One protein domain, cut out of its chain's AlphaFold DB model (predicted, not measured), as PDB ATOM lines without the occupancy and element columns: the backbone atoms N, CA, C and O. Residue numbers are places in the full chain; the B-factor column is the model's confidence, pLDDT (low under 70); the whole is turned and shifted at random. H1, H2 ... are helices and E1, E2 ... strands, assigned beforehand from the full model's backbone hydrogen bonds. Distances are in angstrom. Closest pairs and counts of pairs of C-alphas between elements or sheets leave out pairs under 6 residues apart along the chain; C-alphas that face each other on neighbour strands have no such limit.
ATOM      1  N   LEU A   6     -12.998  93.030  66.939       87.81
ATOM      2  CA  LEU A   6     -13.639  93.421  68.191       87.81
ATOM      3  C   LEU A   6     -15.105  93.794  67.996       87.81
ATOM      4  O   LEU A   6     -15.949  93.283  68.732       87.81
ATOM      5  N   ASN A   7     -15.429  94.597  66.981       86.75
ATOM      6  CA  ASN A   7     -16.818  94.945  66.684       86.75
ATOM      7  C   ASN A   7     -17.654  93.711  66.327       86.75
ATOM      8  O   ASN A   7     -18.843  93.669  66.637       86.75
ATOM      9  N   LYS A   8     -17.077  92.687  65.682       88.31
ATOM     10  CA  LYS A   8     -17.808  91.440  65.392       88.31
ATOM     11  C   LYS A   8     -18.188  90.708  66.677       88.31
ATOM     12  O   LYS A   8     -19.319  90.245  66.786       88.31
ATOM     13  N   PHE A   9     -17.281  90.657  67.651       89.94
ATOM     14  CA  PHE A   9     -17.564  90.088  68.969       89.94
ATOM     15  C   PHE A   9     -18.532  90.948  69.793       89.94
ATOM     16  O   PHE A   9     -19.413  90.413  70.447       89.94
ATOM     17  N   GLU A  10     -18.455  92.274  69.726       88.56
ATOM     18  CA  GLU A  10     -19.376  93.142  70.478       88.56
ATOM     19  C   GLU A  10     -20.838  93.029  70.031       88.56
ATOM     20  O   GLU A  10     -21.746  93.370  70.789       88.56
ATOM     21  N   ASN A  11     -21.070  92.545  68.811       88.62
ATOM     22  CA  ASN A  11     -22.402  92.386  68.237       88.62
ATOM     23  C   ASN A  11     -23.044  91.019  68.517       88.62
ATOM     24  O   ASN A  11     -24.200  90.826  68.134       88.62
ATOM     25  N   ILE A  12     -22.343  90.082  69.165       91.44
ATOM     26  CA  ILE A  12     -22.945  88.799  69.545       91.44
ATOM     27  C   ILE A  12     -23.621  88.880  70.909       91.44
ATOM     28  O   ILE A  12     -23.188  89.592  71.811       91.44
ATOM     29  N   SER A  13     -24.701  88.124  71.068       88.38
ATOM     30  CA  SER A  13     -25.459  88.081  72.331       88.38
ATOM     31  C   SER A  13     -25.448  86.706  72.990       88.38
ATOM     32  O   SER A  13     -25.728  86.584  74.186       88.38
ATOM     33  N   LYS A  14     -25.090  85.671  72.222       90.44
ATOM     34  CA  LYS A  14     -25.086  84.271  72.649       90.44
ATOM     35  C   LYS A  14     -23.710  83.656  72.480       90.44
ATOM     36  O   LYS A  14     -22.984  83.974  71.541       90.44
ATOM     37  N   LEU A  15     -23.369  82.737  73.376       89.69
ATOM     38  CA  LEU A  15     -22.061  82.093  73.380       89.69
ATOM     39  C   LEU A  15     -21.852  81.193  72.149       89.69
ATOM     40  O   LEU A  15     -20.737  81.086  71.650       89.69
ATOM     41  N   GLU A  16     -22.914  80.594  71.610       90.44
ATOM     42  CA  GLU A  16     -22.868  79.767  70.399       90.44
ATOM     43  C   GLU A  16     -22.476  80.566  69.145       90.44
ATOM     44  O   GLU A  16     -21.826  80.018  68.255       90.44
ATOM     45  N   GLU A  17     -22.821  81.859  69.087       92.19
ATOM     46  CA  GLU A  17     -22.524  82.744  67.946       92.19
ATOM     47  C   GLU A  17     -21.011  82.973  67.777       92.19
ATOM     48  O   GLU A  17     -20.548  83.316  66.690       92.19
ATOM     49  N   VAL A  18     -20.213  82.710  68.819       93.19
ATOM     50  CA  VAL A  18     -18.745  82.773  68.768       93.19
ATOM     51  C   VAL A  18     -18.168  81.806  67.730       93.19
ATOM     52  O   VAL A  18     -17.195  82.158  67.062       93.19
ATOM     53  N   PHE A  19     -18.761  80.615  67.554       92.44
ATOM     54  CA  PHE A  19     -18.308  79.670  66.525       92.44
ATOM     55  C   PHE A  19     -18.379  80.294  65.133       92.44
ATOM     56  O   PHE A  19     -17.417  80.216  64.370       92.44
ATOM     57  N   ASP A  20     -19.495  80.953  64.833       90.00
ATOM     58  CA  ASP A  20     -19.724  81.565  63.532       90.00
ATOM     59  C   ASP A  20     -18.859  82.818  63.349       90.00
ATOM     60  O   ASP A  20     -18.316  83.020  62.266       90.00
ATOM     61  N   VAL A  21     -18.649  83.628  64.399       91.75
ATOM     62  CA  VAL A  21     -17.711  84.765  64.343       91.75
ATOM     63  C   VAL A  21     -16.307  84.288  63.982       91.75
ATOM     64  O   VAL A  21     -15.705  84.837  63.061       91.75
ATOM     65  N   ILE A  22     -15.801  83.259  64.667       91.81
ATOM     66  CA  ILE A  22     -14.460  82.727  64.414       91.81
ATOM     67  C   ILE A  22     -14.372  82.109  63.017       91.81
ATOM     68  O   ILE A  22     -13.463  82.467  62.278       91.81
ATOM     69  N   GLU A  23     -15.321  81.264  62.600       88.38
ATOM     70  CA  GLU A  23     -15.347  80.726  61.228       88.38
ATOM     71  C   GLU A  23     -15.376  81.845  60.173       88.38
ATOM     72  O   GLU A  23     -14.652  81.780  59.178       88.38
ATOM     73  N   ASN A  24     -16.151  82.910  60.407       85.75
ATOM     74  CA  ASN A  24     -16.265  84.038  59.484       85.75
ATOM     75  C   ASN A  24     -14.977  84.864  59.373       85.75
ATOM     76  O   ASN A  24     -14.722  85.431  58.310       85.75
ATOM     77  N   ILE A  25     -14.134  84.914  60.417       86.06
ATOM     78  CA  ILE A  25     -12.786  85.506  60.315       86.06
ATOM     79  C   ILE A  25     -11.986  84.809  59.223       86.06
ATOM     80  O   ILE A  25     -11.244  85.473  58.504       86.06
ATOM     81  N   PHE A  26     -12.138  83.498  59.080       82.44
ATOM     82  CA  PHE A  26     -11.448  82.766  58.035       82.44
ATOM     83  C   PHE A  26     -12.197  82.922  56.710       82.44
ATOM     84  O   PHE A  26     -11.571  83.428  55.784       82.44
ATOM     85  N   ARG A  27     -13.520  82.677  56.645       73.81
ATOM     86  CA  ARG A  27     -14.349  82.779  55.415       73.81
ATOM     87  C   ARG A  27     -14.262  84.120  54.683       73.81
ATOM     88  O   ARG A  27     -14.050  84.161  53.474       73.81
ATOM     89  N   GLU A  28     -14.433  85.234  55.391       63.34
ATOM     90  CA  GLU A  28     -14.524  86.570  54.776       63.34
ATOM     91  C   GLU A  28     -13.152  87.144  54.382       63.34
ATOM     92  O   GLU A  28     -13.075  88.069  53.576       63.34
ATOM     93  N   ASN A  29     -12.057  86.575  54.899       54.53
ATOM     94  CA  ASN A  29     -10.683  86.976  54.584       54.53
ATOM     95  C   ASN A  29     -10.051  86.145  53.446       54.53
ATOM     96  O   ASN A  29      -8.850  86.263  53.191       54.53
ATOM     97  N   PHE A  30     -10.827  85.313  52.733       51.34
ATOM     98  CA  PHE A  30     -10.286  84.393  51.721       51.34
ATOM     99  C   PHE A  30      -9.825  85.030  50.406       51.34
ATOM    100  O   PHE A  30      -9.137  84.360  49.641       51.34
ATOM    101  N   VAL A  31     -10.107  86.314  50.164       47.06
ATOM    102  CA  VAL A  31      -9.827  86.974  48.871       47.06
ATOM    103  C   VAL A  31      -8.326  87.239  48.623       47.06
ATOM    104  O   VAL A  31      -7.945  87.665  47.541       47.06
ATOM    105  N   ASN A  32      -7.438  86.913  49.567       58.50
ATOM    106  CA  ASN A  32      -5.984  86.953  49.373       58.50
ATOM    107  C   ASN A  32      -5.347  85.563  49.553       58.50
ATOM    108  O   ASN A  32      -5.874  84.706  50.265       58.50
ATOM    109  N   ALA A  33      -4.152  85.366  48.984       74.19
ATOM    110  CA  ALA A  33      -3.334  84.152  49.128       74.19
ATOM    111  C   ALA A  33      -2.914  83.827  50.586       74.19
ATOM    112  O   ALA A  33      -2.257  82.820  50.833       74.19
ATOM    113  N   TYR A  34      -3.310  84.646  51.565       81.56
ATOM    114  CA  TYR A  34      -2.859  84.592  52.952       81.56
ATOM    115  C   TYR A  34      -3.993  84.251  53.922       81.56
ATOM    116  O   TYR A  34      -5.140  84.644  53.708       81.56
ATOM    117  N   ILE A  35      -3.667  83.545  55.004       85.06
ATOM    118  CA  ILE A  35      -4.578  83.187  56.096       85.06
ATOM    119  C   ILE A  35      -4.189  83.922  57.393       85.06
ATOM    120  O   ILE A  35      -3.000  83.951  57.739       85.06
ATOM    121  N   PRO A  36      -5.145  84.521  58.134       87.75
ATOM    122  CA  PRO A  36      -4.856  85.127  59.432       87.75
ATOM    123  C   PRO A  36      -4.266  84.088  60.389       87.75
ATOM    124  O   PRO A  36      -4.829  83.012  60.559       87.75
ATOM    125  N   SER A  37      -3.114  84.388  60.984       89.75
ATOM    126  CA  SER A  37      -2.348  83.406  61.770       89.75
ATOM    127  C   SER A  37      -1.976  83.893  63.167       89.75
ATOM    128  O   SER A  37      -1.799  83.073  64.068       89.75
ATOM    129  N   LEU A  38      -1.887  85.211  63.364       90.25
ATOM    130  CA  LEU A  38      -1.776  85.849  64.675       90.25
ATOM    131  C   LEU A  38      -2.447  87.226  64.615       90.25
ATOM    132  O   LEU A  38      -1.977  88.106  63.896       90.25
ATOM    133  N   ILE A  39      -3.529  87.404  65.365       89.94
ATOM    134  CA  ILE A  39      -4.253  88.669  65.501       89.94
ATOM    135  C   ILE A  39      -4.144  89.130  66.950       89.94
ATOM    136  O   ILE A  39      -4.289  88.329  67.878       89.94
ATOM    137  N   ASN A  40      -3.899  90.421  67.139       88.94
ATOM    138  CA  ASN A  40      -3.973  91.062  68.442       88.94
ATOM    139  C   ASN A  40      -4.619  92.437  68.282       88.94
ATOM    140  O   ASN A  40      -4.032  93.339  67.689       88.94
ATOM    141  N   GLU A  41      -5.829  92.587  68.803       88.94
ATOM    142  CA  GLU A  41      -6.627  93.796  68.658       88.94
ATOM    143  C   GLU A  41      -7.064  94.323  70.024       88.94
ATOM    144  O   GLU A  41      -7.511  93.570  70.888       88.94
ATOM    145  N   GLY A  42      -6.977  95.641  70.209       86.06
ATOM    146  CA  GLY A  42      -7.409  96.307  71.433       86.06
ATOM    147  C   GLY A  42      -6.415  96.212  72.587       86.06
ATOM    148  O   GLY A  42      -5.228  95.918  72.430       86.06
ATOM    149  N   LYS A  43      -6.899  96.572  73.776       84.12
ATOM    150  CA  LYS A  43      -6.125  96.545  75.016       84.12
ATOM    151  C   LYS A  43      -7.076  96.461  76.201       84.12
ATOM    152  O   LYS A  43      -7.850  97.386  76.445       84.12
ATOM    153  N   PHE A  44      -6.963  95.405  76.998       82.44
ATOM    154  CA  PHE A  44      -7.777  95.261  78.203       82.44
ATOM    155  C   PHE A  44      -7.233  96.097  79.379       82.44
ATOM    156  O   PHE A  44      -6.619  95.579  80.312       82.44
ATOM    157  N   ILE A  45      -7.402  97.425  79.309       78.56
ATOM    158  CA  ILE A  45      -7.042  98.379  80.374       78.56
ATOM    159  C   ILE A  45      -8.174  99.390  80.577       78.56
ATOM    160  O   ILE A  45      -8.627 100.003  79.617       78.56
ATOM    161  N   GLY A  46      -8.531  99.653  81.837       69.81
ATOM    162  CA  GLY A  46      -9.515 100.679  82.200       69.81
ATOM    163  C   GLY A  46     -10.955 100.164  82.211       69.81
ATOM    164  O   GLY A  46     -11.183  98.957  82.187       69.81
ATOM    165  N   GLU A  47     -11.917 101.085  82.305       66.38
ATOM    166  CA  GLU A  47     -13.349 100.761  82.438       66.38
ATOM    167  C   GLU A  47     -14.009 100.346  81.110       66.38
ATOM    168  O   GLU A  47     -14.942  99.552  81.136       66.38
ATOM    169  N   ASP A  48     -13.460 100.764  79.965       74.06
ATOM    170  CA  ASP A  48     -13.905 100.388  78.607       74.06
ATOM    171  C   ASP A  48     -12.930  99.395  77.936       74.06
ATOM    172  O   ASP A  48     -12.668  99.441  76.731       74.06
ATOM    173  N   GLY A  49     -12.299  98.539  78.745       85.25
ATOM    174  CA  GLY A  49     -11.289  97.595  78.285       85.25
ATOM    175  C   GLY A  49     -11.879  96.517  77.375       85.25
ATOM    176  O   GLY A  49     -12.740  95.742  77.789       85.25
ATOM    177  N   LYS A  50     -11.341  96.406  76.159       90.06
ATOM    178  CA  LYS A  50     -11.645  95.308  75.238       90.06
ATOM    179  C   LYS A  50     -10.408  94.853  74.489       90.06
ATOM    180  O   LYS A  50      -9.614  95.689  74.048       90.06
ATOM    181  N   ASP A  51     -10.237  93.543  74.365       92.50
ATOM    182  CA  ASP A  51      -9.226  92.968  73.489       92.50
ATOM    183  C   ASP A  51      -9.602  91.594  72.939       92.50
ATOM    184  O   ASP A  51     -10.473  90.886  73.450       92.50
ATOM    185  N   PHE A  52      -8.947  91.270  71.831       92.94
ATOM    186  CA  PHE A  52      -9.097  90.025  71.111       92.94
ATOM    187  C   PHE A  52      -7.726  89.533  70.665       92.94
ATOM    188  O   PHE A  52      -6.965  90.245  70.007       92.94
ATOM    189  N   TYR A  53      -7.428  88.293  71.016       92.25
ATOM    190  CA  TYR A  53      -6.240  87.581  70.596       92.25
ATOM    191  C   TYR A  53      -6.658  86.320  69.857       92.25
ATOM    192  O   TYR A  53      -7.500  85.566  70.341       92.25
ATOM    193  N   LEU A  54      -6.034  86.062  68.714       92.62
ATOM    194  CA  LEU A  54      -6.208  84.823  67.969       92.62
ATOM    195  C   LEU A  54      -4.858  84.342  67.457       92.62
ATOM    196  O   LEU A  54      -4.054  85.132  66.968       92.62
ATOM    197  N   LYS A  55      -4.631  83.034  67.511       91.88
ATOM    198  CA  LYS A  55      -3.517  82.368  66.839       91.88
ATOM    199  C   LYS A  55      -3.995  81.098  66.152       91.88
ATOM    200  O   LYS A  55      -4.928  80.442  66.612       91.88
ATOM    201  N   LEU A  56      -3.317  80.733  65.077       90.81
ATOM    202  CA  LEU A  56      -3.600  79.514  64.334       90.81
ATOM    203  C   LEU A  56      -2.583  78.423  64.704       90.81
ATOM    204  O   LEU A  56      -1.377  78.684  64.814       90.81
ATOM    205  N   VAL A  57      -3.075  77.203  64.922       89.94
ATOM    206  CA  VAL A  57      -2.261  76.030  65.262       89.94
ATOM    207  C   VAL A  57      -2.582  74.856  64.335       89.94
ATOM    208  O   VAL A  57      -3.694  74.746  63.818       89.94
ATOM    209  N   LEU A  58      -1.605  73.971  64.146       87.31
ATOM    210  CA  LEU A  58      -1.789  72.657  63.537       87.31
ATOM    211  C   LEU A  58      -2.059  71.639  64.631       87.31
ATOM    212  O   LEU A  58      -1.280  71.519  65.577       87.31
ATOM    213  N   MET A  59      -3.146  70.897  64.476       86.94
ATOM    214  CA  MET A  59      -3.519  69.802  65.357       86.94
ATOM    215  C   MET A  59      -3.597  68.521  64.536       86.94
ATOM    216  O   MET A  59      -4.188  68.509  63.460       86.94
ATOM    217  N   HIS A  60      -2.985  67.438  65.010       82.38
ATOM    218  CA  HIS A  60      -3.113  66.159  64.323       82.38
ATOM    219  C   HIS A  60      -4.577  65.701  64.352       82.38
ATOM    220  O   HIS A  60      -5.242  65.798  65.382       82.38
ATOM    221  N   GLN A  61      -5.078  65.146  63.253       80.19
ATOM    222  CA  GLN A  61      -6.508  64.831  63.092       80.19
ATOM    223  C   GLN A  61      -7.042  63.766  64.061       80.19
ATOM    224  O   GLN A  61      -8.245  63.673  64.295       80.19
ATOM    225  N   ASN A  62      -6.152  62.964  64.647       77.12
ATOM    226  CA  ASN A  62      -6.519  61.997  65.686       77.12
ATOM    227  C   ASN A  62      -6.881  62.664  67.026       77.12
ATOM    228  O   ASN A  62      -7.477  62.010  67.885       77.12
ATOM    229  N   ASN A  63      -6.544  63.942  67.214       78.25
ATOM    230  CA  ASN A  63      -6.803  64.651  68.458       78.25
ATOM    231  C   ASN A  63      -8.241  65.172  68.500       78.25
ATOM    232  O   ASN A  63      -8.814  65.625  67.507       78.25
ATOM    233  N   LYS A  64      -8.834  65.135  69.694       82.56
ATOM    234  CA  LYS A  64     -10.136  65.752  69.955       82.56
ATOM    235  C   LYS A  64      -9.922  67.099  70.624       82.56
ATOM    236  O   LYS A  64      -9.227  67.176  71.631       82.56
ATOM    237  N   ILE A  65     -10.624  68.126  70.155       86.31
ATOM    238  CA  ILE A  65     -10.665  69.412  70.853       86.31
ATOM    239  C   ILE A  65     -11.491  69.239  72.132       86.31
ATOM    240  O   ILE A  65     -12.712  69.037  72.101       86.31
ATOM    241  N   ASN A  66     -10.808  69.199  73.274       81.75
ATOM    242  CA  ASN A  66     -11.415  69.017  74.594       81.75
ATOM    243  C   ASN A  66     -11.264  70.203  75.533       81.75
ATOM    244  O   ASN A  66     -11.939  70.236  76.556       81.75
ATOM    245  N   ARG A  67     -10.410  71.149  75.166       81.25
ATOM    246  CA  ARG A  67     -10.049  72.335  75.929       81.25
ATOM    247  C   ARG A  67      -9.276  73.281  75.016       81.25
ATOM    248  O   ARG A  67      -8.944  72.906  73.895       81.25
ATOM    249  N   THR A  68      -8.919  74.449  75.542       83.19
ATOM    250  CA  THR A  68      -7.980  75.365  74.888       83.19
ATOM    251  C   THR A  68      -6.532  75.161  75.323       83.19
ATOM    252  O   THR A  68      -6.248  74.844  76.483       83.19
ATOM    253  N   TRP A  69      -5.604  75.361  74.384       76.50
ATOM    254  CA  TRP A  69      -4.151  75.301  74.584       76.50
ATOM    255  C   TRP A  69      -3.502  76.695  74.610       76.50
ATOM    256  O   TRP A  69      -2.274  76.831  74.584       76.50
ATOM    257  N   LEU A  70      -4.313  77.752  74.706       73.31
ATOM    258  CA  LEU A  70      -3.881  79.153  74.732       73.31
ATOM    259  C   LEU A  70      -2.910  79.486  75.886       73.31
ATOM    260  O   LEU A  70      -2.106  80.405  75.768       73.31
ATOM    261  N   LEU A  71      -2.897  78.699  76.970       56.16
ATOM    262  CA  LEU A  71      -2.038  78.917  78.148       56.16
ATOM    263  C   LEU A  71      -0.521  78.807  77.867       56.16
ATOM    264  O   LEU A  71       0.276  79.383  78.604       56.16
ATOM    265  N   ASN A  72      -0.109  78.132  76.787       55.12
ATOM    266  CA  ASN A  72       1.298  77.909  76.419       55.12
ATOM    267  C   ASN A  72       1.681  78.722  75.162       55.12
ATOM    268  O   ASN A  72       1.982  78.187  74.093       55.12
ATOM    269  N   ASN A  73       1.611  80.050  75.266       60.16
ATOM    270  CA  ASN A  73       1.729  80.968  74.130       60.16
ATOM    271  C   ASN A  73       3.050  80.856  73.344       60.16
ATOM    272  O   ASN A  73       4.130  81.105  73.880       60.16
ATOM    273  N   LEU A  74       2.928  80.558  72.042       58.09
ATOM    274  CA  LEU A  74       3.988  80.608  71.021       58.09
ATOM    275  C   LEU A  74       5.258  79.795  71.352       58.09
ATOM    276  O   LEU A  74       6.333  80.083  70.822       58.09
ATOM    277  N   ILE A  75       5.153  78.802  72.243       59.47
ATOM    278  CA  ILE A  75       6.231  77.849  72.541       59.47
ATOM    279  C   ILE A  75       6.430  76.943  71.319       59.47
ATOM    280  O   ILE A  75       5.469  76.637  70.615       59.47
ATOM    281  N   PHE A  76       7.682  76.541  71.078       49.84
ATOM    282  CA  PHE A  76       8.079  75.692  69.955       49.84
ATOM    283  C   PHE A  76       7.232  74.413  69.885       49.84
ATOM    284  O   PHE A  76       6.511  74.224  68.926       49.84
ATOM    285  N   ASN A  77       7.189  73.616  70.955       51.19
ATOM    286  CA  ASN A  77       6.319  72.442  71.040       51.19
ATOM    287  C   ASN A  77       5.301  72.627  72.170       51.19
ATOM    288  O   ASN A  77       5.673  73.022  73.279       51.19
ATOM    289  N   LEU A  78       4.029  72.321  71.906       53.62
ATOM    290  CA  LEU A  78       3.021  72.159  72.951       53.62
ATOM    291  C   LEU A  78       2.999  70.682  73.361       53.62
ATOM    292  O   LEU A  78       2.728  69.844  72.502       53.62
ATOM    293  N   PRO A  79       3.294  70.333  74.627       46.69
ATOM    294  CA  PRO A  79       3.101  68.963  75.080       46.69
ATOM    295  C   PRO A  79       1.613  68.613  74.981       46.69
ATOM    296  O   PRO A  79       0.762  69.418  75.383       46.69
ATOM    297  N   ASP A  80       1.314  67.429  74.438       47.34
ATOM    298  CA  ASP A  80      -0.021  66.847  74.533       47.34
ATOM    299  C   ASP A  80      -0.367  66.754  76.019       47.34
ATOM    300  O   ASP A  80       0.410  66.226  76.821       47.34
ATOM    301  N   PRO A  81      -1.485  67.341  76.435       46.84
ATOM    302  CA  PRO A  81      -1.787  67.373  77.841       46.84
ATOM    303  C   PRO A  81      -2.348  66.085  78.436       46.84
ATOM    304  O   PRO A  81      -2.417  66.004  79.666       46.84
ATOM    305  N   ASP A  82      -2.769  65.134  77.607       44.75
ATOM    306  CA  ASP A  82      -3.371  63.885  78.072       44.75
ATOM    307  C   ASP A  82      -2.367  62.711  78.020       44.75
ATOM    308  O   ASP A  82      -2.595  61.686  78.667       44.75
ATOM    309  N   HIS A  83      -1.211  62.873  77.357       44.88
ATOM    310  CA  HIS A  83      -0.205  61.817  77.199       44.88
ATOM    311  C   HIS A  83       1.245  62.347  77.281       44.88
ATOM    312  O   HIS A  83       1.733  63.049  76.401       44.88
ATOM    313  N   MET A  84       1.957  61.975  78.354       44.81
ATOM    314  CA  MET A  84       3.392  62.251  78.583       44.81
ATOM    315  C   MET A  84       4.305  61.149  78.007       44.81
ATOM    316  O   MET A  84       5.378  60.904  78.550       44.81
ATOM    317  N   ASP A  85       3.881  60.480  76.934       41.78
ATOM    318  CA  ASP A  85       4.699  59.510  76.197       41.78
ATOM    319  C   ASP A  85       5.101  60.112  74.839       41.78
ATOM    320  O   ASP A  85       4.298  60.781  74.181       41.78
ATOM    321  N   GLU A  86       6.354  59.880  74.431       42.47
ATOM    322  CA  GLU A  86       7.071  60.515  73.304       42.47
ATOM    323  C   GLU A  86       6.425  60.332  71.907       42.47
ATOM    324  O   GLU A  86       6.906  60.908  70.932       42.47
ATOM    325  N   GLU A  87       5.316  59.593  71.797       42.34
ATOM    326  CA  GLU A  87       4.605  59.283  70.542       42.34
ATOM    327  C   GLU A  87       3.212  59.941  70.421       42.34
ATOM    328  O   GLU A  87       2.399  59.546  69.583       42.34
ATOM    329  N   SER A  88       2.903  60.944  71.247       42.25
ATOM    330  CA  SER A  88       1.588  61.607  71.218       42.25
ATOM    331  C   SER A  88       1.490  62.664  70.104       42.25
ATOM    332  O   SER A  88       2.473  63.361  69.838       42.25
ATOM    333  N   PRO A  89       0.337  62.824  69.424       52.00
ATOM    334  CA  PRO A  89       0.242  63.660  68.232       52.00
ATOM    335  C   PRO A  89       0.341  65.148  68.594       52.00
ATOM    336  O   PRO A  89      -0.573  65.741  69.166       52.00
ATOM    337  N   PHE A  90       1.472  65.757  68.261       65.56
ATOM    338  CA  PHE A  90       1.820  67.122  68.640       65.56
ATOM    339  C   PHE A  90       0.856  68.188  68.080       65.56
ATOM    340  O   PHE A  90       0.375  68.093  66.946       65.56
ATOM    341  N   LEU A  91       0.625  69.243  68.874       75.50
ATOM    342  CA  LEU A  91       0.058  70.512  68.412       75.50
ATOM    343  C   LEU A  91       1.183  71.522  68.166       75.50
ATOM    344  O   LEU A  91       2.035  71.733  69.035       75.50
ATOM    345  N   TYR A  92       1.145  72.205  67.026       81.06
ATOM    346  CA  TYR A  92       2.173  73.173  66.640       81.06
ATOM    347  C   TYR A  92       1.569  74.552  66.426       81.06
ATOM    348  O   TYR A  92       0.661  74.721  65.616       81.06
ATOM    349  N   ASN A  93       2.090  75.568  67.118       84.38
ATOM    350  CA  ASN A  93       1.784  76.948  66.739       84.38
ATOM    351  C   ASN A  93       2.340  77.185  65.331       84.38
ATOM    352  O   ASN A  93       3.493  76.843  65.104       84.38
ATOM    353  N   LEU A  94       1.582  77.790  64.409       87.69
ATOM    354  CA  LEU A  94       2.132  78.131  63.087       87.69
ATOM    355  C   LEU A  94       3.221  79.207  63.185       87.69
ATOM    356  O   LEU A  94       4.229  79.157  62.482       87.69
ATOM    357  N   ILE A  95       3.014  80.173  64.085       88.25
ATOM    358  CA  ILE A  95       3.950  81.256  64.385       88.25
ATOM    359  C   ILE A  95       4.580  80.996  65.751       88.25
ATOM    360  O   ILE A  95       3.886  80.744  66.735       88.25
ATOM    361  N   VAL A  96       5.904  81.107  65.820       86.12
ATOM    362  CA  VAL A  96       6.698  81.015  67.053       86.12
ATOM    363  C   VAL A  96       7.611  82.232  67.179       86.12
ATOM    364  O   VAL A  96       7.696  83.061  66.272       86.12
ATOM    365  N   TYR A  97       8.315  82.358  68.305       84.06
ATOM    366  CA  TYR A  97       9.353  83.374  68.472       84.06
ATOM    367  C   TYR A  97      10.756  82.766  68.454       84.06
ATOM    368  O   TYR A  97      10.992  81.699  69.021       84.06
ATOM    369  N   ARG A  98      11.719  83.505  67.896       79.62
ATOM    370  CA  ARG A  98      13.150  83.289  68.149       79.62
ATOM    371  C   ARG A  98      13.783  84.520  68.782       79.62
ATOM    372  O   ARG A  98      13.341  85.647  68.555       79.62
ATOM    373  N   ASN A  99      14.829  84.315  69.575       79.25
ATOM    374  CA  ASN A  99      15.626  85.413  70.115       79.25
ATOM    375  C   ASN A  99      16.654  85.865  69.068       79.25
ATOM    376  O   ASN A  99      17.500  85.078  68.651       79.25
ATOM    377  N   TYR A 100      16.614  87.137  68.676       77.00
ATOM    378  CA  TYR A 100      17.569  87.756  67.757       77.00
ATOM    379  C   TYR A 100      17.975  89.134  68.289       77.00
ATOM    380  O   TYR A 100      17.128  89.999  68.501       77.00
ATOM    381  N   LYS A 101      19.274  89.338  68.550       81.56
ATOM    382  CA  LYS A 101      19.831  90.595  69.104       81.56
ATOM    383  C   LYS A 101      19.062  91.118  70.336       81.56
ATOM    384  O   LYS A 101      18.673  92.282  70.385       81.56
ATOM    385  N   ASN A 102      18.833  90.249  71.326       80.69
ATOM    386  CA  ASN A 102      18.083  90.538  72.563       80.69
ATOM    387  C   ASN A 102      16.617  90.974  72.353       80.69
ATOM    388  O   ASN A 102      16.014  91.559  73.252       80.69
ATOM    389  N   LYS A 103      16.029  90.684  71.188       79.12
ATOM    390  CA  LYS A 103      14.607  90.883  70.895       79.12
ATOM    391  C   LYS A 103      13.959  89.555  70.520       79.12
ATOM    392  O   LYS A 103      14.602  88.706  69.906       79.12
ATOM    393  N   LYS A 104      12.685  89.385  70.877       83.06
ATOM    394  CA  LYS A 104      11.853  88.300  70.352       83.06
ATOM    395  C   LYS A 104      11.333  88.727  68.988       83.06
ATOM    396  O   LYS A 104      10.727  89.791  68.891       83.06
ATOM    397  N   ILE A 105      11.582  87.912  67.972       86.19
ATOM    398  CA  ILE A 105      11.041  88.119  66.630       86.19
ATOM    399  C   ILE A 105      10.147  86.948  66.245       86.19
ATOM    400  O   ILE A 105      10.456  85.805  66.588       86.19
ATOM    401  N   TYR A 106       9.052  87.242  65.552       88.75
ATOM    402  CA  TYR A 106       8.125  86.240  65.043       88.75
ATOM    403  C   TYR A 106       8.717  85.528  63.831       88.75
ATOM    404  O   TYR A 106       9.329  86.151  62.964       88.75
ATOM    405  N   GLN A 107       8.542  84.217  63.781       87.12
ATOM    406  CA  GLN A 107       8.962  83.376  62.669       87.12
ATOM    407  C   GLN A 107       7.986  82.218  62.504       87.12
ATOM    408  O   GLN A 107       7.161  81.960  63.385       87.12
ATOM    409  N   LEU A 108       8.099  81.501  61.391       87.12
ATOM    410  CA  LEU A 108       7.347  80.272  61.217       87.12
ATOM    411  C   LEU A 108       7.892  79.179  62.116       87.12
ATOM    412  O   LEU A 108       9.074  79.144  62.466       87.12
ATOM    413  N   HIS A 109       7.003  78.269  62.477       83.94
ATOM    414  CA  HIS A 109       7.393  77.045  63.135       83.94
ATOM    415  C   HIS A 109       8.334  76.227  62.239       83.94
ATOM    416  O   HIS A 109       7.957  75.952  61.102       83.94
ATOM    417  N   PRO A 110       9.504  75.769  62.724       77.00
ATOM    418  CA  PRO A 110      10.470  75.092  61.856       77.00
ATOM    419  C   PRO A 110      10.002  73.798  61.199       77.00
ATOM    420  O   PRO A 110      10.505  73.439  60.144       77.00
ATOM    421  N   LEU A 111       8.992  73.130  61.768       75.44
ATOM    422  CA  LEU A 111       8.283  72.036  61.085       75.44
ATOM    423  C   LEU A 111       7.848  72.428  59.664       75.44
ATOM    424  O   LEU A 111       7.918  71.601  58.771       75.44
ATOM    425  N   LEU A 112       7.430  73.682  59.472       76.31
ATOM    426  CA  LEU A 112       6.922  74.223  58.212       76.31
ATOM    427  C   LEU A 112       8.025  74.787  57.315       76.31
ATOM    428  O   LEU A 112       7.749  75.197  56.195       76.31
ATOM    429  N   THR A 113       9.262  74.856  57.810       71.44
ATOM    430  CA  THR A 113      10.394  75.489  57.121       71.44
ATOM    431  C   THR A 113      11.492  74.491  56.761       71.44
ATOM    432  O   THR A 113      12.598  74.904  56.432       71.44
ATOM    433  N   ASN A 114      11.225  73.188  56.882       61.94
ATOM    434  CA  ASN A 114      12.185  72.129  56.552       61.94
ATOM    435  C   ASN A 114      12.265  71.827  55.046       61.94
ATOM    436  O   ASN A 114      13.041  70.966  54.642       61.94
ATOM    437  N   ASP A 115      11.456  72.503  54.233       61.94
ATOM    438  CA  ASP A 115      11.403  72.333  52.786       61.94
ATOM    439  C   ASP A 115      12.330  73.330  52.070       61.94
ATOM    440  O   ASP A 115      12.461  74.480  52.495       61.94
ATOM    441  N   GLU A 116      12.931  72.907  50.956       58.59
ATOM    442  CA  GLU A 116      13.792  73.733  50.095       58.59
ATOM    443  C   GLU A 116      13.061  74.956  49.501       58.59
ATOM    444  O   GLU A 116      13.699  75.940  49.120       58.59
ATOM    445  N   ARG A 117      11.719  74.949  49.501       66.31
ATOM    446  CA  ARG A 117      10.858  76.083  49.123       66.31
ATOM    447  C   ARG A 117      10.874  77.231  50.139       66.31
ATOM    448  O   ARG A 117      10.421  78.324  49.810       66.31
ATOM    449  N   TYR A 118      11.368  77.044  51.365       74.75
ATOM    450  CA  TYR A 118      11.483  78.120  52.359       74.75
ATOM    451  C   TYR A 118      12.862  78.783  52.295       74.75
ATOM    452  O   TYR A 118      13.878  78.145  52.569       74.75
ATOM    453  N   VAL A 119      12.913  80.094  52.031       72.88
ATOM    454  CA  VAL A 119      14.175  80.849  52.064       72.88
ATOM    455  C   VAL A 119      14.066  82.060  52.985       72.88
ATOM    456  O   VAL A 119      13.225  82.939  52.800       72.88
ATOM    457  N   GLU A 120      14.957  82.118  53.973       81.81
ATOM    458  CA  GLU A 120      15.064  83.209  54.940       81.81
ATOM    459  C   GLU A 120      16.069  84.269  54.452       81.81
ATOM    460  O   GLU A 120      17.235  83.957  54.219       81.81
ATOM    461  N   TYR A 121      15.643  85.527  54.316       79.88
ATOM    462  CA  TYR A 121      16.489  86.616  53.799       79.88
ATOM    463  C   TYR A 121      16.969  87.571  54.892       79.88
ATOM    464  O   TYR A 121      18.007  88.221  54.747       79.88
ATOM    465  N   GLY A 122      16.241  87.663  56.006       83.06
ATOM    466  CA  GLY A 122      16.630  88.553  57.087       83.06
ATOM    467  C   GLY A 122      15.574  88.730  58.167       83.06
ATOM    468  O   GLY A 122      14.737  87.868  58.426       83.06
ATOM    469  N   VAL A 123      15.659  89.871  58.848       82.44
ATOM    470  CA  VAL A 123      14.740  90.248  59.924       82.44
ATOM    471  C   VAL A 123      14.215  91.647  59.641       82.44
ATOM    472  O   VAL A 123      14.952  92.630  59.762       82.44
ATOM    473  N   ALA A 124      12.927  91.742  59.326       81.94
ATOM    474  CA  ALA A 124      12.252  93.001  59.067       81.94
ATOM    475  C   ALA A 124      11.930  93.721  60.385       81.94
ATOM    476  O   ALA A 124      11.346  93.156  61.317       81.94
ATOM    477  N   ASN A 125      12.337  94.991  60.483       80.81
ATOM    478  CA  ASN A 125      12.043  95.897  61.604       80.81
ATOM    479  C   ASN A 125      12.399  95.366  63.013       80.81
ATOM    480  O   ASN A 125      11.907  95.886  64.013       80.81
ATOM    481  N   ASN A 126      13.266  94.349  63.124       80.81
ATOM    482  CA  ASN A 126      13.492  93.584  64.362       80.81
ATOM    483  C   ASN A 126      12.196  93.048  65.007       80.81
ATOM    484  O   ASN A 126      12.129  92.951  66.234       80.81
ATOM    485  N   LYS A 127      11.172  92.759  64.197       82.75
ATOM    486  CA  LYS A 127       9.867  92.255  64.649       82.75
ATOM    487  C   LYS A 127       9.601  90.843  64.151       82.75
ATOM    488  O   LYS A 127       9.115  90.024  64.920       82.75
ATOM    489  N   TYR A 128       9.930  90.554  62.898       86.62
ATOM    490  CA  TYR A 128       9.661  89.255  62.298       86.62
ATOM    491  C   TYR A 128      10.724  88.869  61.280       86.62
ATOM    492  O   TYR A 128      11.525  89.695  60.834       86.62
ATOM    493  N   VAL A 129      10.750  87.584  60.968       84.75
ATOM    494  CA  VAL A 129      11.601  86.999  59.946       84.75
ATOM    495  C   VAL A 129      11.055  87.323  58.565       84.75
ATOM    496  O   VAL A 129       9.901  87.037  58.262       84.75
ATOM    497  N   GLU A 130      11.910  87.885  57.720       83.69
ATOM    498  CA  GLU A 130      11.610  88.081  56.310       83.69
ATOM    499  C   GLU A 130      11.991  86.805  55.553       83.69
ATOM    500  O   GLU A 130      13.174  86.488  55.402       83.69
ATOM    501  N   ALA A 131      10.975  86.052  55.134       81.50
ATOM    502  CA  ALA A 131      11.126  84.793  54.423       81.50
ATOM    503  C   ALA A 131      10.166  84.723  53.239       81.50
ATOM    504  O   ALA A 131       9.071  85.294  53.276       81.50
ATOM    505  N   TYR A 132      10.583  83.995  52.212       79.50
ATOM    506  CA  TYR A 132       9.872  83.883  50.950       79.50
ATOM    507  C   TYR A 132       9.673  82.417  50.581       79.50
ATOM    508  O   TYR A 132      10.551  81.584  50.814       79.50
ATOM    509  N   PHE A 133       8.502  82.128  50.019       72.56
ATOM    510  CA  PHE A 133       8.154  80.830  49.474       72.56
ATOM    511  C   PHE A 133       8.631  80.802  48.028       72.56
ATOM    512  O   PHE A 133       8.120  81.533  47.174       72.56
ATOM    513  N   ASN A 134       9.676  80.026  47.785       65.38
ATOM    514  CA  ASN A 134      10.290  79.839  46.490       65.38
ATOM    515  C   ASN A 134       9.743  78.561  45.856       65.38
ATOM    516  O   ASN A 134      10.304  77.483  46.020       65.38
ATOM    517  N   SER A 135       8.645  78.683  45.119       55.97
ATOM    518  CA  SER A 135       8.131  77.621  44.254       55.97
ATOM    519  C   SER A 135       8.961  77.538  42.963       55.97
ATOM    520  O   SER A 135       8.419  77.773  41.892       55.97
ATOM    521  N   GLU A 136      10.278  77.340  43.070       46.84
ATOM    522  CA  GLU A 136      11.300  77.283  41.995       46.84
ATOM    523  C   GLU A 136      11.325  78.418  40.930       46.84
ATOM    524  O   GLU A 136      12.331  78.567  40.243       46.84
ATOM    525  N   TYR A 137      10.298  79.273  40.809       49.22
ATOM    526  CA  TYR A 137      10.040  80.129  39.643       49.22
ATOM    527  C   TYR A 137       9.217  81.390  39.947       49.22
ATOM    528  O   TYR A 137       8.215  81.677  39.289       49.22
ATOM    529  N   HIS A 138       9.652  82.217  40.899       43.97
ATOM    530  CA  HIS A 138       9.204  83.615  40.956       43.97
ATOM    531  C   HIS A 138      10.420  84.550  40.981       43.97
ATOM    532  O   HIS A 138      11.067  84.754  42.003       43.97
ATOM    533  N   GLU A 139      10.749  85.092  39.805       43.84
ATOM    534  CA  GLU A 139      12.015  85.745  39.434       43.84
ATOM    535  C   GLU A 139      12.455  86.982  40.249       43.84
ATOM    536  O   GLU A 139      13.497  87.565  39.952       43.84
ATOM    537  N   ARG A 140      11.740  87.425  41.289       48.44
ATOM    538  CA  ARG A 140      12.146  88.583  42.110       48.44
ATOM    539  C   ARG A 140      11.636  88.467  43.538       48.44
ATOM    540  O   ARG A 140      10.651  89.109  43.873       48.44
ATOM    541  N   GLN A 141      12.358  87.707  44.366       53.09
ATOM    542  CA  GLN A 141      11.910  87.274  45.698       53.09
ATOM    543  C   GLN A 141      10.604  86.454  45.562       53.09
ATOM    544  O   GLN A 141       9.719  86.788  44.785       53.09
ATOM    545  N   GLY A 142      10.491  85.307  46.234       61.97
ATOM    546  CA  GLY A 142       9.273  84.488  46.156       61.97
ATOM    547  C   GLY A 142       8.019  85.237  46.643       61.97
ATOM    548  O   GLY A 142       8.040  86.442  46.896       61.97
ATOM    549  N   GLN A 143       6.903  84.542  46.863       71.81
ATOM    550  CA  GLN A 143       5.818  85.182  47.619       71.81
ATOM    551  C   GLN A 143       6.261  85.326  49.083       71.81
ATOM    552  O   GLN A 143       6.792  84.360  49.640       71.81
ATOM    553  N   PRO A 144       6.113  86.504  49.721       80.06
ATOM    554  CA  PRO A 144       6.490  86.643  51.120       80.06
ATOM    555  C   PRO A 144       5.647  85.670  51.930       80.06
ATOM    556  O   PRO A 144       4.440  85.597  51.763       80.06
ATOM    557  N   ILE A 145       6.269  84.890  52.801       82.50
ATOM    558  CA  ILE A 145       5.514  83.911  53.586       82.50
ATOM    559  C   ILE A 145       4.722  84.616  54.681       82.50
ATOM    560  O   ILE A 145       3.589  84.242  54.981       82.50
ATOM    561  N   PHE A 146       5.329  85.660  55.246       84.00
ATOM    562  CA  PHE A 146       4.705  86.552  56.200       84.00
ATOM    563  C   PHE A 146       4.185  87.800  55.512       84.00
ATOM    564  O   PHE A 146       4.951  88.598  54.975       84.00
ATOM    565  N   PHE A 147       2.885  88.019  55.645       83.50
ATOM    566  CA  PHE A 147       2.292  89.325  55.437       83.50
ATOM    567  C   PHE A 147       1.940  89.918  56.803       83.50
ATOM    568  O   PHE A 147       1.240  89.290  57.597       83.50
ATOM    569  N   VAL A 148       2.446  91.119  57.088       85.19
ATOM    570  CA  VAL A 148       2.120  91.873  58.304       85.19
ATOM    571  C   VAL A 148       1.383  93.134  57.888       85.19
ATOM    572  O   VAL A 148       1.896  93.915  57.085       85.19
ATOM    573  N   ASN A 149       0.169  93.316  58.400       81.69
ATOM    574  CA  ASN A 149      -0.616  94.506  58.095       81.69
ATOM    575  C   ASN A 149      -0.173  95.707  58.965       81.69
ATOM    576  O   ASN A 149       0.699  95.600  59.827       81.69
ATOM    577  N   ASN A 150      -0.803  96.866  58.759       80.25
ATOM    578  CA  ASN A 150      -0.492  98.084  59.519       80.25
ATOM    579  C   ASN A 150      -0.844  97.996  61.017       80.25
ATOM    580  O   ASN A 150      -0.339  98.803  61.795       80.25
ATOM    581  N   ASP A 151      -1.676  97.031  61.408       79.56
ATOM    582  CA  ASP A 151      -2.129  96.805  62.783       79.56
ATOM    583  C   ASP A 151      -1.263  95.756  63.513       79.56
ATOM    584  O   ASP A 151      -1.645  95.272  64.572       79.56
ATOM    585  N   ASP A 152      -0.101  95.385  62.954       82.69
ATOM    586  CA  ASP A 152       0.771  94.316  63.464       82.69
ATOM    587  C   ASP A 152       0.067  92.935  63.561       82.69
ATOM    588  O   ASP A 152       0.474  92.081  64.351       82.69
ATOM    589  N   ASN A 153      -0.952  92.674  62.732       87.25
ATOM    590  CA  ASN A 153      -1.524  91.336  62.551       87.25
ATOM    591  C   ASN A 153      -0.717  90.547  61.514       87.25
ATOM    592  O   ASN A 153      -0.335  91.084  60.469       87.25
ATOM    593  N   TYR A 154      -0.498  89.260  61.782       88.69
ATOM    594  CA  TYR A 154       0.331  88.376  60.966       88.69
ATOM    595  C   TYR A 154      -0.522  87.373  60.205       88.69
ATOM    596  O   TYR A 154      -1.407  86.708  60.757       88.69
ATOM    597  N   TYR A 155      -0.175  87.216  58.938       88.25
ATOM    598  CA  TYR A 155      -0.819  86.315  58.006       88.25
ATOM    599  C   TYR A 155       0.245  85.436  57.348       88.25
ATOM    600  O   TYR A 155       1.361  85.897  57.094       88.25
ATOM    601  N   ILE A 156      -0.108  84.181  57.085       87.31
ATOM    602  CA  ILE A 156       0.770  83.189  56.451       87.31
ATOM    603  C   ILE A 156       0.242  82.871  55.057       87.31
ATOM    604  O   ILE A 156      -0.970  82.818  54.855       87.31
ATOM    605  N   LEU A 157       1.137  82.652  54.097       84.06
ATOM    606  CA  LEU A 157       0.778  82.157  52.772       84.06
ATOM    607  C   LEU A 157       0.088  80.781  52.867       84.06
ATOM    608  O   LEU A 157       0.661  79.826  53.386       84.06
ATOM    609  N   LYS A 158      -1.137  80.669  52.340       81.25
ATOM    610  CA  LYS A 158      -1.957  79.442  52.383       81.25
ATOM    611  C   LYS A 158      -1.275  78.246  51.729       81.25
ATOM    612  O   LYS A 158      -1.397  77.134  52.225       81.25
ATOM    613  N   GLU A 159      -0.555  78.497  50.640       77.12
ATOM    614  CA  GLU A 159       0.152  77.477  49.866       77.12
ATOM    615  C   GLU A 159       1.183  76.709  50.700       77.12
ATOM    616  O   GLU A 159       1.353  75.520  50.499       77.12
ATOM    617  N   LEU A 160       1.786  77.331  51.716       79.38
ATOM    618  CA  LEU A 160       2.705  76.636  52.621       79.38
ATOM    619  C   LEU A 160       2.017  75.518  53.429       79.38
ATOM    620  O   LEU A 160       2.662  74.577  53.885       79.38
ATOM    621  N   LEU A 161       0.712  75.647  53.670       80.88
ATOM    622  CA  LEU A 161      -0.040  74.735  54.529       80.88
ATOM    623  C   LEU A 161      -0.587  73.524  53.765       80.88
ATOM    624  O   LEU A 161      -1.045  72.585  54.417       80.88
ATOM    625  N   SER A 162      -0.541  73.527  52.428       74.56
ATOM    626  CA  SER A 162      -1.140  72.477  51.589       74.56
ATOM    627  C   SER A 162      -0.558  71.092  51.865       74.56
ATOM    628  O   SER A 162      -1.301  70.117  51.858       74.56
ATOM    629  N   ASP A 163       0.736  71.007  52.176       70.44
ATOM    630  CA  ASP A 163       1.415  69.726  52.403       70.44
ATOM    631  C   ASP A 163       1.161  69.144  53.802       70.44
ATOM    632  O   ASP A 163       1.332  67.946  54.032       70.44
ATOM    633  N   TYR A 164       0.707  69.974  54.744       76.94
ATOM    634  CA  TYR A 164       0.469  69.583  56.138       76.94
ATOM    635  C   TYR A 164      -1.019  69.377  56.437       76.94
ATOM    636  O   TYR A 164      -1.385  68.524  57.249       76.94
ATOM    637  N   VAL A 165      -1.878  70.178  55.805       79.62
ATOM    638  CA  VAL A 165      -3.318  70.240  56.057       79.62
ATOM    639  C   VAL A 165      -4.039  69.446  54.971       79.62
ATOM    640  O   VAL A 165      -4.292  69.939  53.875       79.62
ATOM    641  N   ASN A 166      -4.379  68.198  55.292       71.12
ATOM    642  CA  ASN A 166      -4.841  67.201  54.325       71.12
ATOM    643  C   ASN A 166      -6.228  66.635  54.661       71.12
ATOM    644  O   ASN A 166      -6.660  66.667  55.807       71.12
ATOM    645  N   GLU A 167      -6.937  66.063  53.686       69.44
ATOM    646  CA  GLU A 167      -8.191  65.344  53.964       69.44
ATOM    647  C   GLU A 167      -7.930  64.095  54.830       69.44
ATOM    648  O   GLU A 167      -6.957  63.381  54.571       69.44
ATOM    649  N   PRO A 168      -8.804  63.737  55.794       65.88
ATOM    650  CA  PRO A 168      -8.580  62.576  56.664       65.88
ATOM    651  C   PRO A 168      -8.387  61.249  55.933       65.88
ATOM    652  O   PRO A 168      -7.673  60.360  56.409       65.88
ATOM    653  N   GLN A 169      -9.003  61.127  54.758       64.44
ATOM    654  CA  GLN A 169      -8.932  59.942  53.905       64.44
ATOM    655  C   GLN A 169      -7.764  59.976  52.907       64.44
ATOM    656  O   GLN A 169      -7.614  59.032  52.137       64.44
ATOM    657  N   SER A 170      -6.942  61.032  52.886       62.50
ATOM    658  CA  SER A 170      -5.792  61.089  51.982       62.50
ATOM    659  C   SER A 170      -4.674  60.140  52.439       62.50
ATOM    660  O   SER A 170      -4.559  59.780  53.620       62.50
ATOM    661  N   ASN A 171      -3.831  59.746  51.480       58.97
ATOM    662  CA  ASN A 171      -2.613  58.966  51.723       58.97
ATOM    663  C   ASN A 171      -1.408  59.848  52.107       58.97
ATOM    664  O   ASN A 171      -0.301  59.338  52.255       58.97
ATOM    665  N   VAL A 172      -1.614  61.160  52.261       57.03
ATOM    666  CA  VAL A 172      -0.556  62.131  52.552       57.03
ATOM    667  C   VAL A 172      -0.344  62.204  54.063       57.03
ATOM    668  O   VAL A 172      -1.291  62.399  54.829       57.03
ATOM    669  N   TYR A 173       0.905  62.029  54.492       56.09
ATOM    670  CA  TYR A 173       1.336  62.193  55.878       56.09
ATOM    671  C   TYR A 173       2.334  63.347  55.969       56.09
ATOM    672  O   TYR A 173       3.184  63.463  55.087       56.09
ATOM    673  N   PRO A 174       2.304  64.142  57.052       63.16
ATOM    674  CA  PRO A 174       1.474  64.004  58.258       63.16
ATOM    675  C   PRO A 174       0.031  64.548  58.120       63.16
ATOM    676  O   PRO A 174      -0.252  65.399  57.281       63.16
ATOM    677  N   LYS A 175      -0.896  64.053  58.959       76.00
ATOM    678  CA  LYS A 175      -2.332  64.396  58.919       76.00
ATOM    679  C   LYS A 175      -2.692  65.481  59.937       76.00
ATOM    680  O   LYS A 175      -3.105  65.163  61.056       76.00
ATOM    681  N   TYR A 176      -2.561  66.751  59.556       83.38
ATOM    682  CA  TYR A 176      -2.979  67.877  60.396       83.38
ATOM    683  C   TYR A 176      -4.292  68.517  59.926       83.38
ATOM    684  O   TYR A 176      -4.698  68.410  58.768       83.38
ATOM    685  N   GLU A 177      -4.962  69.183  60.858       87.06
ATOM    686  CA  GLU A 177      -6.048  70.131  60.629       87.06
ATOM    687  C   GLU A 177      -5.729  71.469  61.313       87.06
ATOM    688  O   GLU A 177      -4.897  71.540  62.224       87.06
ATOM    689  N   LEU A 178      -6.370  72.543  60.851       90.31
ATOM    690  CA  LEU A 178      -6.192  73.876  61.418       90.31
ATOM    691  C   LEU A 178      -7.175  74.123  62.557       90.31
ATOM    692  O   LEU A 178      -8.373  73.859  62.435       90.31
ATOM    693  N   VAL A 179      -6.664  74.698  63.642       91.88
ATOM    694  CA  VAL A 179      -7.460  75.106  64.801       91.88
ATOM    695  C   VAL A 179      -7.113  76.546  65.162       91.88
ATOM    696  O   VAL A 179      -5.941  76.897  65.310       91.88
ATOM    697  N   ALA A 180      -8.129  77.392  65.295       93.06
ATOM    698  CA  ALA A 180      -7.991  78.741  65.820       93.06
ATOM    699  C   ALA A 180      -8.109  78.714  67.346       93.06
ATOM    700  O   ALA A 180      -9.163  78.375  67.887       93.06
ATOM    701  N   GLU A 181      -7.032  79.103  68.021       92.81
ATOM    702  CA  GLU A 181      -7.019  79.391  69.452       92.81
ATOM    703  C   GLU A 181      -7.289  80.876  69.653       92.81
ATOM    704  O   GLU A 181      -6.592  81.706  69.065       92.81
ATOM    705  N   PHE A 182      -8.250  81.228  70.501       93.75
ATOM    706  CA  PHE A 182      -8.596  82.628  70.722       93.75
ATOM    707  C   PHE A 182      -8.916  82.954  72.179       93.75
ATOM    708  O   PHE A 182      -9.308  82.092  72.969       93.75
ATOM    709  N   GLU A 183      -8.763  84.233  72.506       94.12
ATOM    710  CA  GLU A 183      -9.174  84.852  73.758       94.12
ATOM    711  C   GLU A 183      -9.822  86.204  73.454       94.12
ATOM    712  O   GLU A 183      -9.260  87.028  72.736       94.12
ATOM    713  N   TYR A 184     -11.007  86.427  74.004       94.31
ATOM    714  CA  TYR A 184     -11.762  87.664  73.909       94.31
ATOM    715  C   TYR A 184     -12.141  88.141  75.305       94.31
ATOM    716  O   TYR A 184     -12.653  87.365  76.120       94.31
ATOM    717  N   ARG A 185     -11.915  89.425  75.581       92.69
ATOM    718  CA  ARG A 185     -12.264  90.046  76.860       92.69
ATOM    719  C   ARG A 185     -12.952  91.371  76.627       92.69
ATOM    720  O   ARG A 185     -12.525  92.163  75.789       92.69
ATOM    721  N   ASN A 186     -13.989  91.628  77.413       92.50
ATOM    722  CA  ASN A 186     -14.713  92.891  77.365       92.50
ATOM    723  C   ASN A 186     -15.241  93.264  78.755       92.50
ATOM    724  O   ASN A 186     -15.696  92.396  79.503       92.50
ATOM    725  N   THR A 187     -15.182  94.547  79.105       89.62
ATOM    726  CA  THR A 187     -15.822  95.120  80.301       89.62
ATOM    727  C   THR A 187     -17.332  95.357  80.120       89.62
ATOM    728  O   THR A 187     -18.033  95.766  81.043       89.62
ATOM    729  N   ASN A 188     -17.881  95.086  78.934       85.62
ATOM    730  CA  ASN A 188     -19.315  95.081  78.670       85.62
ATOM    731  C   ASN A 188     -19.863  93.646  78.604       85.62
ATOM    732  O   ASN A 188     -19.409  92.831  77.797       85.62
ATOM    733  N   LYS A 189     -20.906  93.352  79.388       84.50
ATOM    734  CA  LYS A 189     -21.622  92.064  79.399       84.50
ATOM    735  C   LYS A 189     -22.675  91.951  78.298       84.50
ATOM    736  O   LYS A 189     -23.867  91.837  78.569       84.50
ATOM    737  N   HIS A 190     -22.233  91.976  77.054       88.19
ATOM    738  CA  HIS A 190     -23.119  91.778  75.907       88.19
ATOM    739  C   HIS A 190     -23.449  90.292  75.675       88.19
ATOM    740  O   HIS A 190     -24.545  89.982  75.219       88.19
ATOM    741  N   ILE A 191     -22.558  89.373  76.076       88.19
ATOM    742  CA  ILE A 191     -22.790  87.921  76.038       88.19
ATOM    743  C   ILE A 191     -23.320  87.448  77.393       88.19
ATOM    744  O   ILE A 191     -22.662  87.629  78.422       88.19
ATOM    745  N   VAL A 192     -24.487  86.804  77.387       81.69
ATOM    746  CA  VAL A 192     -25.094  86.196  78.579       81.69
ATOM    747  C   VAL A 192     -25.262  84.699  78.339       81.69
ATOM    748  O   VAL A 192     -25.885  84.292  77.362       81.69
ATOM    749  N   SER A 193     -24.701  83.881  79.229       83.56
ATOM    750  CA  SER A 193     -24.752  82.420  79.149       83.56
ATOM    751  C   SER A 193     -24.844  81.810  80.546       83.56
ATOM    752  O   SER A 193     -24.089  82.196  81.437       83.56
ATOM    753  N   ASP A 194     -25.745  80.838  80.712       81.81
ATOM    754  CA  ASP A 194     -25.880  80.034  81.939       81.81
ATOM    755  C   ASP A 194     -24.912  78.837  81.964       81.81
ATOM    756  O   ASP A 194     -24.766  78.159  82.982       81.81
ATOM    757  N   ILE A 195     -24.249  78.569  80.837       86.38
ATOM    758  CA  ILE A 195     -23.238  77.525  80.686       86.38
ATOM    759  C   ILE A 195     -21.849  78.155  80.621       86.38
ATOM    760  O   ILE A 195     -21.626  79.137  79.908       86.38
ATOM    761  N   SER A 196     -20.915  77.577  81.373       87.75
ATOM    762  CA  SER A 196     -19.512  77.993  81.382       87.75
ATOM    763  C   SER A 196     -18.722  77.407  80.219       87.75
ATOM    764  O   SER A 196     -17.661  77.915  79.898       87.75
ATOM    765  N   GLU A 197     -19.204  76.340  79.581       91.75
ATOM    766  CA  GLU A 197     -18.471  75.660  78.515       91.75
ATOM    767  C   GLU A 197     -19.420  75.152  77.426       91.75
ATOM    768  O   GLU A 197     -20.508  74.645  77.717       91.75
ATOM    769  N   ILE A 198     -18.984  75.246  76.168       92.50
ATOM    770  CA  ILE A 198     -19.648  74.634  75.012       92.50
ATOM    771  C   ILE A 198     -18.660  73.726  74.300       92.50
ATOM    772  O   ILE A 198     -17.526  74.112  74.012       92.50
ATOM    773  N   ARG A 199     -19.121  72.520  73.964       91.38
ATOM    774  CA  ARG A 199     -18.330  71.540  73.231       91.38
ATOM    775  C   ARG A 199     -19.148  70.862  72.146       91.38
ATOM    776  O   ARG A 199     -20.213  70.313  72.417       91.38
ATOM    777  N   ASN A 200     -18.630  70.879  70.927       88.62
ATOM    778  CA  ASN A 200     -19.256  70.253  69.767       88.62
ATOM    779  C   ASN A 200     -18.187  69.782  68.762       88.62
ATOM    780  O   ASN A 200     -16.990  69.790  69.046       88.62
ATOM    781  N   GLU A 201     -18.621  69.351  67.579       85.69
ATOM    782  CA  GLU A 201     -17.726  68.892  66.509       85.69
ATOM    783  C   GLU A 201     -16.840  70.006  65.933       85.69
ATOM    784  O   GLU A 201     -15.758  69.715  65.416       85.69
ATOM    785  N   LYS A 202     -17.279  71.267  66.044       87.06
ATOM    786  CA  LYS A 202     -16.532  72.451  65.605       87.06
ATOM    787  C   LYS A 202     -15.424  72.817  66.590       87.06
ATOM    788  O   LYS A 202     -14.404  73.346  66.167       87.06
ATOM    789  N   GLY A 203     -15.585  72.539  67.884       92.12
ATOM    790  CA  GLY A 203     -14.551  72.833  68.871       92.12
ATOM    791  C   GLY A 203     -15.039  72.989  70.309       92.12
ATOM    792  O   GLY A 203     -16.025  72.379  70.732       92.12
ATOM    793  N   PHE A 204     -14.300  73.800  71.062       94.38
ATOM    794  CA  PHE A 204     -14.487  74.054  72.486       94.38
ATOM    795  C   PHE A 204     -14.455  75.554  72.784       94.38
ATOM    796  O   PHE A 204     -13.594  76.272  72.275       94.38
ATOM    797  N   ILE A 205     -15.361  76.004  73.648       94.69
ATOM    798  CA  ILE A 205     -15.410  77.369  74.173       94.69
ATOM    799  C   ILE A 205     -15.563  77.291  75.689       94.69
ATOM    800  O   ILE A 205     -16.427  76.571  76.180       94.69
ATOM    801  N   ASP A 206     -14.754  78.065  76.400       93.69
ATOM    802  CA  ASP A 206     -14.851  78.329  77.832       93.69
ATOM    803  C   ASP A 206     -15.212  79.804  78.046       93.69
ATOM    804  O   ASP A 206     -14.614  80.715  77.461       93.69
ATOM    805  N   PHE A 207     -16.225  80.015  78.873       93.38
ATOM    806  CA  PHE A 207     -16.860  81.281  79.165       93.38
ATOM    807  C   PHE A 207     -16.842  81.543  80.664       93.38
ATOM    808  O   PHE A 207     -17.370  80.781  81.476       93.38
ATOM    809  N   ASN A 208     -16.304  82.700  81.026       90.19
ATOM    810  CA  ASN A 208     -16.333  83.205  82.383       90.19
ATOM    811  C   ASN A 208     -16.844  84.646  82.376       90.19
ATOM    812  O   ASN A 208     -16.478  85.450  81.521       90.19
ATOM    813  N   SER A 209     -17.678  84.993  83.351       88.25
ATOM    814  CA  SER A 209     -18.072  86.378  83.578       88.25
ATOM    815  C   SER A 209     -18.065  86.701  85.068       88.25
ATOM    816  O   SER A 209     -18.457  85.891  85.905       88.25
ATOM    817  N   ASN A 210     -17.618  87.906  85.412       84.00
ATOM    818  CA  ASN A 210     -17.726  88.471  86.763       84.00
ATOM    819  C   ASN A 210     -18.628  89.710  86.719       84.00
ATOM    820  O   ASN A 210     -19.160  90.002  85.665       84.00
ATOM    821  N   GLU A 211     -18.835  90.460  87.804       73.94
ATOM    822  CA  GLU A 211     -19.757  91.619  87.817       73.94
ATOM    823  C   GLU A 211     -19.523  92.663  86.714       73.94
ATOM    824  O   GLU A 211     -20.486  93.303  86.293       73.94
ATOM    825  N   LYS A 212     -18.292  92.804  86.214       78.75
ATOM    826  CA  LYS A 212     -17.916  93.853  85.260       78.75
ATOM    827  C   LYS A 212     -17.373  93.340  83.935       78.75
ATOM    828  O   LYS A 212     -17.308  94.114  83.006       78.75
ATOM    829  N   ASN A 213     -16.979  92.077  83.824       87.75
ATOM    830  CA  ASN A 213     -16.201  91.602  82.685       87.75
ATOM    831  C   ASN A 213     -16.742  90.278  82.159       87.75
ATOM    832  O   ASN A 213     -17.246  89.453  82.929       87.75
ATOM    833  N   ILE A 214     -16.531  90.054  80.869       91.75
ATOM    834  CA  ILE A 214     -16.629  88.747  80.229       91.75
ATOM    835  C   ILE A 214     -15.258  88.314  79.715       91.75
ATOM    836  O   ILE A 214     -14.426  89.137  79.326       91.75
ATOM    837  N   TRP A 215     -15.047  87.006  79.726       91.50
ATOM    838  CA  TRP A 215     -13.871  86.336  79.208       91.50
ATOM    839  C   TRP A 215     -14.328  85.116  78.427       91.50
ATOM    840  O   TRP A 215     -14.988  84.231  78.972       91.50
ATOM    841  N   VAL A 216     -13.965  85.069  77.154       93.88
ATOM    842  CA  VAL A 216     -14.250  83.944  76.267       93.88
ATOM    843  C   VAL A 216     -12.926  83.437  75.741       93.88
ATOM    844  O   VAL A 216     -12.141  84.212  75.206       93.88
ATOM    845  N   ARG A 217     -12.660  82.147  75.881       93.62
ATOM    846  CA  ARG A 217     -11.495  81.507  75.267       93.62
ATOM    847  C   ARG A 217     -11.918  80.222  74.591       93.62
ATOM    848  O   ARG A 217     -12.857  79.574  75.041       93.62
ATOM    849  N   GLY A 218     -11.235  79.828  73.533       93.31
ATOM    850  CA  GLY A 218     -11.641  78.624  72.831       93.31
ATOM    851  C   GLY A 218     -10.686  78.169  71.750       93.31
ATOM    852  O   GLY A 218      -9.677  78.810  71.460       93.31
ATOM    853  N   SER A 219     -11.071  77.037  71.177       93.69
ATOM    854  CA  SER A 219     -10.354  76.269  70.169       93.69
ATOM    855  C   SER A 219     -11.366  75.799  69.143       93.69
ATOM    856  O   SER A 219     -12.232  74.985  69.469       93.69
ATOM    857  N   ILE A 220     -11.302  76.323  67.924       93.81
ATOM    858  CA  ILE A 220     -12.303  76.056  66.882       93.81
ATOM    859  C   ILE A 220     -11.606  75.554  65.620       93.81
ATOM    860  O   ILE A 220     -10.648  76.166  65.152       93.81
ATOM    861  N   ARG A 221     -12.085  74.435  65.070       90.94
ATOM    862  CA  ARG A 221     -11.622  73.871  63.798       90.94
ATOM    863  C   ARG A 221     -11.910  74.826  62.653       90.94
ATOM    864  O   ARG A 221     -13.025  75.325  62.525       90.94
ATOM    865  N   ILE A 222     -10.925  75.003  61.783       88.38
ATOM    866  CA  ILE A 222     -11.055  75.802  60.568       88.38
ATOM    867  C   ILE A 222     -11.189  74.845  59.372       88.38
ATOM    868  O   ILE A 222     -10.268  74.063  59.121       88.38
ATOM    869  N   PRO A 223     -12.330  74.844  58.657       72.38
ATOM    870  CA  PRO A 223     -12.609  73.860  57.614       72.38
ATOM    871  C   PRO A 223     -11.657  73.964  56.409       72.38
ATOM    872  O   PRO A 223     -11.386  75.039  55.881       72.38
TER     873      PRO A 223
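AT A GLANCE: This is residues 6 to 223 of the 453 residues of an uncharacterized protein of Salipaludibacillus neizhouensis (UniProt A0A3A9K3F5). A large, twisted antiparallel sheet of nine strands has H2 slantwise over one face, with H1 next to H2, while residues 65 to 70 of a long link lie over the opposite face. Past the end of the sheet that holds E8 and E9, two small strand hairpins, E4 with E5 and E6 with E7, extend the body; residues 82 to 87 stick out. The printed part has 218 residues with four named helices and thirteen named strands, in the order H1 H2 E1 E2 E3 E4 E5 H3 E6 E7 E8 E9 H4 E10 E11 E12 E13. The class is mixed, helices and strands; the whole is compact, with a radius of gyration of the C-alphas of 18.1 A and spans of 56 by 39 by 35 A.

IN THESE COORDINATES: The large sheet holds E2, residues 50 to 60, 32.3 A long, E10, residues 176 to 186, 32.4 A, E1, residues 34 to 43, 25.3 A, E12, residues 203 to 209, 20.3 A, and E13, residues 214 to 222, 24.2 A, which ends at C-alpha 222 (-11.055, 75.802, 60.568). Its shorter strands are E3, residues 91 to 93, E8, residues 146 to 148, E9, residues 154 to 157, and E11, residues 197 to 199. Two hairpins are E4, residues 95 to 100, with E5, residues 103 to 108, and E6, residues 118 to 124, with E7, residues 128 to 133. H1, residues 6 to 10, begins at C-alpha 6 (-13.639, 93.421, 68.191); H2 is residues 17 to 27, 15.0 A, H3 residues 110 to 113, H4 residues 158 to 161.

HOW THE PARTS SIT: E2 has E10 on one side, with N 53 and O 183 at 2.8 A, and E1 and E3 on the other side, with N 39 and O 54 at 2.8 A and N 58 and O 92 at 2.8 A. E1 bends by 54 degrees at residue 37, and E9 pairs with its residues 34 to 38, N 35 and O 156 at 2.8 A; edge strand E8 is the antiparallel neighbour of E9, the two forming a hairpin, with N 155 and O 147 at 2.8 A. E13 has E10 on one side, N 180 and O 220 at 2.8 A, and E12 on the other side, N 206 and O 217 at 2.8 A; edge strand E11 pairs with E12, N 198 and O 205 at 2.9 A. E1 E2 E3 and E11 E12 E13 are meanders, each strand the antiparallel neighbour of the one before, and E10 E11 E12 E13 is a Greek key, a meander whose last strand is the antiparallel neighbour of E10. H2 is over E10 and E13 at a height over the sheet of 8.6 A, at 55 degrees to E10 on the local plane; its closest C-alphas to E13 are Glu 23 and Ile 222, 6.6 A. H1 only grazes the sheet and only just touches H2, with 3 pairs of C-alphas within 8 A, the closest Lys 8 and Val 21, 6.8 A. E3 runs on into E4 at 57 degrees; E4 and E5 have N 100 and O 103 at 2.8 A, E6 and E7 have N 121 and O 130 at 2.9 A, and the closest C-alphas of E5 and E7 are Tyr 106 and Tyr 128, 4.4 A. H4 stands at the sheet's level, height 3.4 A; H3, only just not on the sheet with 4 pairs of C-alphas within 10 A, is close to but not clearly touching H4, Leu 112 and Leu 160 being the closest C-alphas at 7.4 A. Every O i to N i+4 pair is within hydrogen-bond range in H1, 6 of 7 are in H2, and H3 and H4 are too short for one.

THE WHOLE: The two C-alphas farthest apart are those of Glu 139 and Glu 211, 58.2 A. The printed part has no cut. The links E2 to E3, E7 to E8 and H4 to E10 are long. The mean pLDDT of the printed part is 78.4, and 48 residues are under 70, among them 71 to 90, 134 to 142 and 167 to 174.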